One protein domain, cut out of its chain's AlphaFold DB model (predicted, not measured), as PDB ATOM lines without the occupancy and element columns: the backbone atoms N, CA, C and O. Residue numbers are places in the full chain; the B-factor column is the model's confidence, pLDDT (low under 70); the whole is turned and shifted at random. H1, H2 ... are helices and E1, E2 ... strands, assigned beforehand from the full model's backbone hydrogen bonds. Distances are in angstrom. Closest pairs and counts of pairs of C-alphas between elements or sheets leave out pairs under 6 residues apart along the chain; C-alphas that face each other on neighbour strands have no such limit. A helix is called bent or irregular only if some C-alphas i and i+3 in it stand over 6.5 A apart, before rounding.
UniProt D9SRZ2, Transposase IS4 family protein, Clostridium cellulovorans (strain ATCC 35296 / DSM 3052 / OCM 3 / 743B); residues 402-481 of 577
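This is residues 402 to 481 of the 577 residues of the protein "Transposase IS4 family protein" of Clostridium cellulovorans (strain ATCC 35296 / DSM 3052 / OCM 3 / 743B) (UniProt D9SRZ2). One sheet of six strands curls back on itself like a small, nearly closed barrel: E5 and E4 make one leaf, E2, E1 and E6 the other, and the long strand E3 is the hinge between them. The short helix H1 and the long loop of residues 444 to 455 lie past the end of E4 and the start of E5, and a last short strand, E7, lies away from the sheet in the tail. The printed part has 80 residues, with seven named strands and one named helix in the order E1, E2, E3, E4, H1, E5, E6, E7; the sheet's order is E5, E4, E3, E2, E1, E6, antiparallel throughout. The class is mostly strand, though under half of the residues, 37 of 80, are in named elements. The whole is compact, with a radius of gyration of the C-alphas of 12.4 A and spans of 35 by 28 by 20 A.

E1, residues 406 to 410, and E2, residues 415 to 417, form a hairpin, antiparallel at 151 degrees, with N 417 and O 408 at 2.8 A. E2 forms the next hairpin with E3, residues 423 to 430; they are antiparallel at 126 degrees, and N 424 and O 416 are 2.7 A apart. E3 forms a third hairpin with E4, residues 433 to 437, at 142 degrees, with N 435 and O 428 at 2.8 A. E1 to E4 are a meander, each strand the antiparallel neighbour of the one before. The pairing of E3 is staggered: its residues 423 to 425 pair with E2 and its residues 425 to 430 with E4. H1, residues 439 to 443, is on the sheet but only grazes it, with its residues 439 to 442; its one O i to N i+4 pair is within hydrogen-bond range. E5, residues 456 to 459, is the antiparallel neighbour of E4 at 148 degrees, with N 436 and O 457 at 2.9 A. E6, residues 465 to 467, is the antiparallel neighbour of E1 at 161 degrees, with N 407 and O 466 at 2.8 A. The sheet is a folded sheet, bent back on itself into two leaves that face each other, with E5 and E4 facing E2, E1 and E6. The closest C-alphas of its edge strands E5 and E6, those of Phe 459 and Val 466, are 7.1 A apart. E7, residues 476 to 479, pairs with no named strand and is apart from E6.

E1 begins at C-alpha 406, (211.196, 155.729, 225.790), and is 12.7 A long from first to last C-alpha. E2 measures 6.7 A. E3 is the longest strand, 20.1 A, from C-alpha 423 at (201.818, 164.624, 225.439) to C-alpha 430 at (201.175, 156.290, 207.132). E4 measures 13.1 A, H1 6.2 A, E5 10.1 A and E6 6.9 A. E7 is 9.9 A long and ends at C-alpha 479, (207.607, 166.702, 239.429).

The two C-alphas farthest apart, those of Lys 431 and Glu 480, are 38.8 A apart, and the first and last printed C-alphas, those of Glu 402 and Lys 481, are 14.4 A apart. The printed part has no cut. The link from H1 to E5, 12 residues, is long; the link from E6 to E7 is short but not tight, and the other links are tight. The mean pLDDT of the printed part is 70.8, and 31 residues are under 70, among them residues 402 to 405, 444 to 453 and 469 to 481. E7 has a mean pLDDT of 44.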
ATOM      1  N   GLU A 402     213.368 158.763 237.507       49.97
ATOM      2  CA  GLU A 402     214.382 158.480 236.487       49.97
ATOM      3  C   GLU A 402     213.796 158.720 235.090       49.97
ATOM      4  O   GLU A 402     212.726 158.212 234.741       49.97
ATOM      5  N   VAL A 403     214.477 159.522 234.269       53.81
ATOM      6  CA  VAL A 403     213.944 159.900 232.955       53.81
ATOM      7  C   VAL A 403     213.913 158.682 232.030       53.81
ATOM      8  O   VAL A 403     214.948 158.181 231.597       53.81
ATOM      9  N   ASN A 404     212.708 158.218 231.705       58.09
ATOM     10  CA  ASN A 404     212.492 157.053 230.855       58.09
ATOM     11  C   ASN A 404     212.915 157.385 229.409       58.09
ATOM     12  O   ASN A 404     212.355 158.284 228.783       58.09
ATOM     13  N   GLU A 405     213.886 156.663 228.845       65.81
ATOM     14  CA  GLU A 405     214.435 156.912 227.494       65.81
ATOM     15  C   GLU A 405     213.435 156.634 226.349       65.81
ATOM     16  O   GLU A 405     213.754 156.767 225.159       65.81
ATOM     17  N   ASN A 406     212.210 156.239 226.694       77.62
ATOM     18  CA  ASN A 406     211.196 155.729 225.790       77.62
ATOM     19  C   ASN A 406     210.036 156.709 225.599       77.62
ATOM     20  O   ASN A 406     209.579 157.378 226.521       77.62
ATOM     21  N   PHE A 407     209.506 156.738 224.381       81.81
ATOM     22  CA  PHE A 407     208.162 157.226 224.108       81.81
ATOM     23  C   PHE A 407     207.171 156.111 224.427       81.81
ATOM     24  O   PHE A 407     207.343 154.999 223.921       81.81
ATOM     25  N   ILE A 408     206.148 156.414 225.220       83.69
ATOM     26  CA  ILE A 408     205.143 155.449 225.681       83.69
ATOM     27  C   ILE A 408     203.802 155.827 225.067       83.69
ATOM     28  O   ILE A 408     203.358 156.965 225.204       83.69
ATOM     29  N   ARG A 409     203.175 154.890 224.362       82.25
ATOM     30  CA  ARG A 409     201.860 155.058 223.746       82.25
ATOM     31  C   ARG A 409     200.787 154.497 224.669       82.25
ATOM     32  O   ARG A 409     200.818 153.317 224.991       82.25
ATOM     33  N   ASP A 410     199.810 155.323 225.011       82.81
ATOM     34  CA  ASP A 410     198.573 154.870 225.635       82.81
ATOM     35  C   ASP A 410     197.524 154.620 224.540       82.81
ATOM     36  O   ASP A 410     197.168 155.520 223.770       82.81
ATOM     37  N   ARG A 411     197.054 153.371 224.435       76.00
ATOM     38  CA  ARG A 411     196.049 152.956 223.445       76.00
ATOM     39  C   ARG A 411     194.640 153.421 223.797       76.00
ATOM     40  O   ARG A 411     193.861 153.636 222.873       76.00
ATOM     41  N   GLN A 412     194.321 153.586 225.081       76.00
ATOM     42  CA  GLN A 412     192.980 153.977 225.521       76.00
ATOM     43  C   GLN A 412     192.718 155.446 225.195       76.00
ATOM     44  O   GLN A 412     191.685 155.791 224.628       76.00
ATOM     45  N   THR A 413     193.691 156.310 225.483       74.69
ATOM     46  CA  THR A 413     193.588 157.754 225.217       74.69
ATOM     47  C   THR A 413     194.153 158.162 223.851       74.69
ATOM     48  O   THR A 413     193.963 159.296 223.409       74.69
ATOM     49  N   ASN A 414     194.818 157.237 223.149       80.44
ATOM     50  CA  ASN A 414     195.467 157.443 221.852       80.44
ATOM     51  C   ASN A 414     196.450 158.629 221.851       80.44
ATOM     52  O   ASN A 414     196.519 159.431 220.907       80.44
ATOM     53  N   VAL A 415     197.236 158.735 222.918       84.19
ATOM     54  CA  VAL A 415     198.305 159.723 223.051       84.19
ATOM     55  C   VAL A 415     199.642 159.040 223.292       84.19
ATOM     56  O   VAL A 415     199.716 157.876 223.677       84.19
ATOM     57  N   VAL A 416     200.722 159.769 223.032       85.19
ATOM     58  CA  VAL A 416     202.081 159.310 223.313       85.19
ATOM     59  C   VAL A 416     202.740 160.267 224.287       85.19
ATOM     60  O   VAL A 416     202.859 161.453 223.995       85.19
ATOM     61  N   THR A 417     203.237 159.755 225.401       85.38
ATOM     62  CA  THR A 417     204.036 160.519 226.357       85.38
ATOM     63  C   THR A 417     205.504 160.433 225.961       85.38
ATOM     64  O   THR A 417     206.030 159.348 225.697       85.38
ATOM     65  N   CYS A 418     206.178 161.579 225.853       81.12
ATOM     66  CA  CYS A 418     207.617 161.617 225.593       81.12
ATOM     67  C   CYS A 418     208.441 161.464 226.883       81.12
ATOM     68  O   CYS A 418     207.896 161.660 227.968       81.12
ATOM     69  N   PRO A 419     209.766 161.241 226.781       75.25
ATOM     70  CA  PRO A 419     210.666 161.192 227.941       75.25
ATOM     71  C   PRO A 419     210.574 162.402 228.889       75.25
ATOM     72  O   PRO A 419     210.861 162.299 230.069       75.25
ATOM     73  N   MET A 420     210.157 163.564 228.378       68.94
ATOM     74  CA  MET A 420     209.986 164.810 229.139       68.94
ATOM     75  C   MET A 420     208.567 164.996 229.710       68.94
ATOM     76  O   MET A 420     208.208 166.104 230.094       68.94
ATOM     77  N   GLY A 421     207.719 163.965 229.676       73.50
ATOM     78  CA  GLY A 421     206.340 164.018 230.177       73.50
ATOM     79  C   GLY A 421     205.348 164.781 229.288       73.50
ATOM     80  O   GLY A 421     204.163 164.837 229.596       73.50
ATOM     81  N   ASN A 422     205.786 165.348 228.157       81.00
ATOM     82  CA  ASN A 422     204.880 166.041 227.242       81.00
ATOM     83  C   ASN A 422     204.044 165.054 226.421       81.00
ATOM     84  O   ASN A 422     204.549 164.046 225.923       81.00
ATOM     85  N   ILE A 423     202.783 165.421 226.195       82.88
ATOM     86  CA  ILE A 423     201.818 164.624 225.439       82.88
ATOM     87  C   ILE A 423     201.915 164.947 223.940       82.88
ATOM     88  O   ILE A 423     201.792 166.099 223.507       82.88
ATOM     89  N   LEU A 424     202.115 163.916 223.124       84.69
ATOM     90  CA  LEU A 424     202.075 163.941 221.667       84.69
ATOM     91  C   LEU A 424     200.749 163.347 221.197       84.69
ATOM     92  O   LEU A 424     200.352 162.261 221.613       84.69
ATOM     93  N   LYS A 425     200.084 164.045 220.276       83.44
ATOM     94  CA  LYS A 425     198.818 163.595 219.688       83.44
ATOM     95  C   LYS A 425     199.052 162.981 218.316       83.44
ATOM     96  O   LYS A 425     200.032 163.306 217.633       83.44
ATOM     97  N   GLN A 426     198.151 162.089 217.915       84.12
ATOM     98  CA  GLN A 426     198.197 161.473 216.597       84.12
ATOM     99  C   GLN A 426     198.096 162.547 215.507       84.12
ATOM    100  O   GLN A 426     197.168 163.350 215.469       84.12
ATOM    101  N   LYS A 427     199.065 162.539 214.597       80.44
ATOM    102  CA  LYS A 427     199.147 163.440 213.446       80.44
ATOM    103  C   LYS A 427     198.598 162.793 212.178       80.44
ATOM    104  O   LYS A 427     197.929 163.460 211.397       80.44
ATOM    105  N   ALA A 428     198.953 161.532 211.928       75.94
ATOM    106  CA  ALA A 428     198.571 160.794 210.723       75.94
ATOM    107  C   ALA A 428     198.825 159.289 210.896       75.94
ATOM    108  O   ALA A 428     199.619 158.890 211.743       75.94
ATOM    109  N   ILE A 429     198.214 158.471 210.041       78.38
ATOM    110  CA  ILE A 429     198.568 157.057 209.855       78.38
ATOM    111  C   ILE A 429     199.204 156.944 208.472       78.38
ATOM    112  O   ILE A 429     198.618 157.396 207.489       78.38
ATOM    113  N   VAL A 430     200.422 156.409 208.390       66.94
ATOM    114  CA  VAL A 430     201.175 156.290 207.132       66.94
ATOM    115  C   VAL A 430     201.756 154.887 207.043       66.94
ATOM    116  O   VAL A 430     202.546 154.501 207.898       66.94
ATOM    117  N   LYS A 431     201.372 154.130 206.003       67.19
ATOM    118  CA  LYS A 431     201.834 152.747 205.766       67.19
ATOM    119  C   LYS A 431     201.678 151.840 207.007       67.19
ATOM    120  O   LYS A 431     202.632 151.188 207.416       67.19
ATOM    121  N   GLY A 432     200.512 151.881 207.662       70.75
ATOM    122  CA  GLY A 432     200.213 151.075 208.861       70.75
ATOM    123  C   GLY A 432     200.880 151.541 210.165       70.75
ATOM    124  O   GLY A 432     200.628 150.972 211.219       70.75
ATOM    125  N   LYS A 433     201.708 152.596 210.135       75.44
ATOM    126  CA  LYS A 433     202.329 153.176 211.337       75.44
ATOM    127  C   LYS A 433     201.594 154.433 211.774       75.44
ATOM    128  O   LYS A 433     201.305 155.313 210.954       75.44
ATOM    129  N   VAL A 434     201.337 154.551 213.071       78.69
ATOM    130  CA  VAL A 434     200.690 155.735 213.642       78.69
ATOM    131  C   VAL A 434     201.760 156.752 214.030       78.69
ATOM    132  O   VAL A 434     202.685 156.450 214.784       78.69
ATOM    133  N   ARG A 435     201.658 157.961 213.470       84.25
ATOM    134  CA  ARG A 435     202.584 159.075 213.710       84.25
ATOM    135  C   ARG A 435     202.044 159.991 214.791       84.25
ATOM    136  O   ARG A 435     200.947 160.525 214.638       84.25
ATOM    137  N   TYR A 436     202.871 160.279 215.785       85.88
ATOM    138  CA  TYR A 436     202.588 161.216 216.868       85.88
ATOM    139  C   TYR A 436     203.557 162.396 216.818       85.88
ATOM    140  O   TYR A 436     204.740 162.227 216.512       85.88
ATOM    141  N   ALA A 437     203.060 163.603 217.084       85.94
ATOM    142  CA  ALA A 437     203.889 164.806 217.125       85.94
ATOM    143  C   ALA A 437     203.275 165.885 218.023       85.94
ATOM    144  O   ALA A 437     202.057 166.041 218.080       85.94
ATOM    145  N   ASN A 438     204.127 166.694 218.652       83.44
ATOM    146  CA  ASN A 438     203.734 167.947 219.291       83.44
ATOM    147  C   ASN A 438     204.802 169.007 218.993       83.44
ATOM    148  O   ASN A 438     205.883 169.008 219.578       83.44
ATOM    149  N   LYS A 439     204.510 169.888 218.028       80.00
ATOM    150  CA  LYS A 439     205.472 170.891 217.550       80.00
ATOM    151  C   LYS A 439     205.852 171.895 218.639       80.00
ATOM    152  O   LYS A 439     207.017 172.266 218.724       80.00
ATOM    153  N   LEU A 440     204.887 172.306 219.463       76.12
ATOM    154  CA  LEU A 440     205.096 173.289 220.526       76.12
ATOM    155  C   LEU A 440     205.946 172.706 221.657       76.12
ATOM    156  O   LEU A 440     206.914 173.337 222.071       76.12
ATOM    157  N   ALA A 441     205.653 171.471 222.077       75.75
ATOM    158  CA  ALA A 441     206.442 170.787 223.099       75.75
ATOM    159  C   ALA A 441     207.905 170.592 222.669       75.75
ATOM    160  O   ALA A 441     208.812 170.757 223.477       75.75
ATOM    161  N   CYS A 442     208.157 170.274 221.393       75.19
ATOM    162  CA  CYS A 442     209.522 170.097 220.895       75.19
ATOM    163  C   CYS A 442     210.292 171.413 220.714       75.19
ATOM    164  O   CYS A 442     211.503 171.407 220.913       75.19
ATOM    165  N   ARG A 443     209.615 172.520 220.374       71.12
ATOM    166  CA  ARG A 443     210.256 173.827 220.141       71.12
ATOM    167  C   ARG A 443     210.996 174.347 221.379       71.12
ATOM    168  O   ARG A 443     212.064 174.926 221.235       71.12
ATOM    169  N   ASN A 444     210.465 174.066 222.570       66.44
ATOM    170  CA  ASN A 444     211.022 174.511 223.853       66.44
ATOM    171  C   ASN A 444     211.644 173.351 224.664       66.44
ATOM    172  O   ASN A 444     211.871 173.472 225.868       66.44
ATOM    173  N   CYS A 445     211.888 172.192 224.037       68.38
ATOM    174  CA  CYS A 445     212.324 170.985 224.741       68.38
ATOM    175  C   CYS A 445     213.809 171.041 225.132       68.38
ATOM    176  O   CYS A 445     214.689 171.024 224.270       68.38
ATOM    177  N   LYS A 446     214.091 170.986 226.441       63.22
ATOM    178  CA  LYS A 446     215.463 170.974 226.985       63.22
ATOM    179  C   LYS A 446     216.263 169.710 226.626       63.22
ATOM    180  O   LYS A 446     217.477 169.792 226.512       63.22
ATOM    181  N   CYS A 447     215.602 168.567 226.397       62.00
ATOM    182  CA  CYS A 447     216.277 167.291 226.096       62.00
ATOM    183  C   CYS A 447     216.700 167.096 224.634       62.00
ATOM    184  O   CYS A 447     217.278 166.057 224.332       62.00
ATOM    185  N   LYS A 448     216.365 168.025 223.719       60.78
ATOM    186  CA  LYS A 448     216.724 167.981 222.282       60.78
ATOM    187  C   LYS A 448     216.733 166.561 221.673       60.78
ATOM    188  O   LYS A 448     217.666 166.167 220.987       60.78
ATOM    189  N   CYS A 449     215.663 165.784 221.881       63.91
ATOM    190  CA  CYS A 449     215.563 164.363 221.489       63.91
ATOM    191  C   CYS A 449     215.536 164.089 219.956       63.91
ATOM    192  O   CYS A 449     215.166 162.994 219.497       63.91
ATOM    193  N   THR A 450     215.866 165.090 219.132       63.34
ATOM    194  CA  THR A 450     215.912 165.048 217.666       63.34
ATOM    195  C   THR A 450     216.715 166.205 217.081       63.34
ATOM    196  O   THR A 450     216.739 167.289 217.651       63.34
ATOM    197  N   ILE A 451     217.298 165.972 215.902       58.38
ATOM    198  CA  ILE A 451     218.001 166.978 215.091       58.38
ATOM    199  C   ILE A 451     217.000 167.900 214.361       58.38
ATOM    200  O   ILE A 451     217.266 169.075 214.146       58.38
ATOM    201  N   ALA A 452     215.817 167.390 213.998       67.12
ATOM    202  CA  ALA A 452     214.767 168.180 213.345       67.12
ATOM    203  C   ALA A 452     214.070 169.166 214.306       67.12
ATOM    204  O   ALA A 452     213.926 168.873 215.491       67.12
ATOM    205  N   ALA A 453     213.516 170.262 213.767       62.78
ATOM    206  CA  ALA A 453     212.827 171.322 214.525       62.78
ATOM    207  C   ALA A 453     211.677 170.836 215.436       62.78
ATOM    208  O   ALA A 453     211.309 171.506 216.397       62.78
ATOM    209  N   PHE A 454     211.082 169.676 215.142       71.88
ATOM    210  CA  PHE A 454     210.166 168.981 216.045       71.88
ATOM    211  C   PHE A 454     210.252 167.464 215.850       71.88
ATOM    212  O   PHE A 454     210.521 166.982 214.748       71.88
ATOM    213  N   LYS A 455     209.993 166.691 216.912       74.81
ATOM    214  CA  LYS A 455     210.011 165.223 216.855       74.81
ATOM    215  C   LYS A 455     208.710 164.692 216.262       74.81
ATOM    216  O   LYS A 455     207.618 165.087 216.671       74.81
ATOM    217  N   VAL A 456     208.841 163.742 215.342       80.50
ATOM    218  CA  VAL A 456     207.766 162.822 214.960       80.50
ATOM    219  C   VAL A 456     208.180 161.429 215.415       80.50
ATOM    220  O   VAL A 456     209.308 161.011 215.147       80.50
ATOM    221  N   VAL A 457     207.288 160.734 216.115       81.50
ATOM    222  CA  VAL A 457     207.500 159.349 216.558       81.50
ATOM    223  C   VAL A 457     206.495 158.453 215.853       81.50
ATOM    224  O   VAL A 457     205.320 158.799 215.738       81.50
ATOM    225  N   GLU A 458     206.978 157.325 215.344       84.19
ATOM    226  CA  GLU A 458     206.182 156.326 214.637       84.19
ATOM    227  C   GLU A 458     206.063 155.068 215.485       84.19
ATOM    228  O   GLU A 458     207.082 154.492 215.864       84.19
ATOM    229  N   PHE A 459     204.832 154.619 215.721       82.69
ATOM    230  CA  PHE A 459     204.559 153.334 216.354       82.69
ATOM    231  C   PHE A 459     204.046 152.338 215.306       82.69
ATOM    232  O   PHE A 459     203.085 152.648 214.589       82.69
ATOM    233  N   PRO A 460     204.676 151.156 215.186       76.12
ATOM    234  CA  PRO A 460     204.052 149.982 214.584       76.12
ATOM    235  C   PRO A 460     202.751 149.619 215.312       76.12
ATOM    236  O   PRO A 460     202.602 149.916 216.494       76.12
ATOM    237  N   GLU A 461     201.840 148.930 214.629       68.88
ATOM    238  CA  GLU A 461     200.516 148.559 215.155       68.88
ATOM    239  C   GLU A 461     200.578 147.766 216.477       68.88
ATOM    240  O   GLU A 461     199.750 147.970 217.361       68.88
ATOM    241  N   ASN A 462     201.641 146.975 216.674       75.81
ATOM    242  CA  ASN A 462     201.808 146.084 217.829       75.81
ATOM    243  C   ASN A 462     202.837 146.558 218.872       75.81
ATOM    244  O   ASN A 462     203.242 145.766 219.716       75.81
ATOM    245  N   LYS A 463     203.303 147.813 218.823       78.56
ATOM    246  CA  LYS A 463     204.263 148.333 219.813       78.56
ATOM    247  C   LYS A 463     203.715 149.553 220.529       78.56
ATOM    248  O   LYS A 463     203.181 150.452 219.884       78.56
ATOM    249  N   ASP A 464     203.967 149.600 221.834       83.06
ATOM    250  CA  ASP A 464     203.564 150.704 222.709       83.06
ATOM    251  C   ASP A 464     204.764 151.463 223.295       83.06
ATOM    252  O   ASP A 464     204.595 152.470 223.977       83.06
ATOM    253  N   THR A 465     205.993 151.053 222.952       82.06
ATOM    254  CA  THR A 465     207.235 151.732 223.350       82.06
ATOM    255  C   THR A 465     208.212 151.917 222.181       82.06
ATOM    256  O   THR A 465     208.410 151.022 221.353       82.06
ATOM    257  N   VAL A 466     208.833 153.101 222.092       81.50
ATOM    258  CA  VAL A 466     209.877 153.434 221.098       81.50
ATOM    259  C   VAL A 466     211.014 154.212 221.768       81.50
ATOM    260  O   VAL A 466     210.773 155.268 222.347       81.50
ATOM    261  N   LYS A 467     212.265 153.744 221.643       75.62
ATOM    262  CA  LYS A 467     213.454 154.414 222.206       75.62
ATOM    263  C   LYS A 467     213.768 155.756 221.530       75.62
ATOM    264  O   LYS A 467     213.722 155.883 220.300       75.62
ATOM    265  N   SER A 468     214.155 156.752 222.323       70.00
ATOM    266  CA  SER A 468     214.686 158.029 221.840       70.00
ATOM    267  C   SER A 468     216.151 157.890 221.405       70.00
ATOM    268  O   SER A 468     217.021 157.625 222.220       70.00
ATOM    269  N   LYS A 469     216.450 158.114 220.119       60.03
ATOM    270  CA  LYS A 469     217.805 157.939 219.550       60.03
ATOM    271  C   LYS A 469     218.858 158.996 219.952       60.03
ATOM    272  O   LYS A 469     220.018 158.803 219.629       60.03
ATOM    273  N   PHE A 470     218.478 160.116 220.582       57.56
ATOM    274  CA  PHE A 470     219.358 161.291 220.781       57.56
ATOM    275  C   PHE A 470     219.299 161.865 222.209       57.56
ATOM    276  O   PHE A 470     219.276 163.079 222.396       57.56
ATOM    277  N   PHE A 471     219.179 161.019 223.231       54.84
ATOM    278  CA  PHE A 471     219.069 161.488 224.614       54.84
ATOM    279  C   PHE A 471     220.457 161.840 225.183       54.84
ATOM    280  O   PHE A 471     221.254 160.951 225.459       54.84
ATOM    281  N   ALA A 472     220.755 163.134 225.342       50.28
ATOM    282  CA  ALA A 472     222.003 163.614 225.937       50.28
ATOM    283  C   ALA A 472     221.766 164.147 227.366       50.28
ATOM    284  O   ALA A 472     221.386 165.299 227.562       50.28
ATOM    285  N   GLY A 473     222.008 163.295 228.367       53.75
ATOM    286  CA  GLY A 473     222.694 163.716 229.595       53.75
ATOM    287  C   GLY A 473     221.957 164.496 230.697       53.75
ATOM    288  O   GLY A 473     222.602 165.336 231.317       53.75
ATOM    289  N   LYS A 474     220.691 164.207 231.038       50.53
ATOM    290  CA  LYS A 474     220.158 164.480 232.400       50.53
ATOM    291  C   LYS A 474     219.240 163.343 232.865       50.53
ATOM    292  O   LYS A 474     218.250 163.061 232.197       50.53
ATOM    293  N   LYS A 475     219.595 162.685 233.979       53.62
ATOM    294  CA  LYS A 475     218.974 161.433 234.464       53.62
ATOM    295  C   LYS A 475     217.794 161.608 235.436       53.62
ATOM    296  O   LYS A 475     217.097 160.631 235.674       53.62
ATOM    297  N   THR A 476     217.500 162.817 235.922       47.91
ATOM    298  CA  THR A 476     216.443 163.028 236.936       47.91
ATOM    299  C   THR A 476     215.787 164.409 236.838       47.91
ATOM    300  O   THR A 476     216.466 165.411 236.602       47.91
ATOM    301  N   ILE A 477     214.459 164.461 237.008       46.50
ATOM    302  CA  ILE A 477     213.640 165.685 237.126       46.50
ATOM    303  C   ILE A 477     212.577 165.439 238.210       46.50
ATOM    304  O   ILE A 477     211.928 164.396 238.202       46.50
ATOM    305  N   THR A 478     212.389 166.397 239.121       38.47
ATOM    306  CA  THR A 478     211.376 166.344 240.190       38.47
ATOM    307  C   THR A 478     210.064 166.959 239.699       38.47
ATOM    308  O   THR A 478     210.072 168.084 239.200       38.47
ATOM    309  N   ILE A 479     208.949 166.233 239.814       44.91
ATOM    310  CA  ILE A 479     207.607 166.702 239.429       44.91
ATOM    311  C   ILE A 479     206.617 166.268 240.516       44.91
ATOM    312  O   ILE A 479     206.664 165.127 240.966       44.91
ATOM    313  N   GLU A 480     205.718 167.167 240.913       37.41
ATOM    314  CA  GLU A 480     204.603 166.869 241.816       37.41
ATOM    315  C   GLU A 480     203.445 166.266 241.010       37.41
ATOM    316  O   GLU A 480     202.995 166.844 240.017       37.41
ATOM    317  N   LYS A 481     202.997 165.069 241.395       39.47
ATOM    318  CA  LYS A 481     201.923 164.340 240.715       39.47
ATOM    319  C   LYS A 481     200.966 163.762 241.753       39.47
ATOM    320  O   LYS A 481     201.404 163.059 242.656       39.47
TER     321      LYS A 481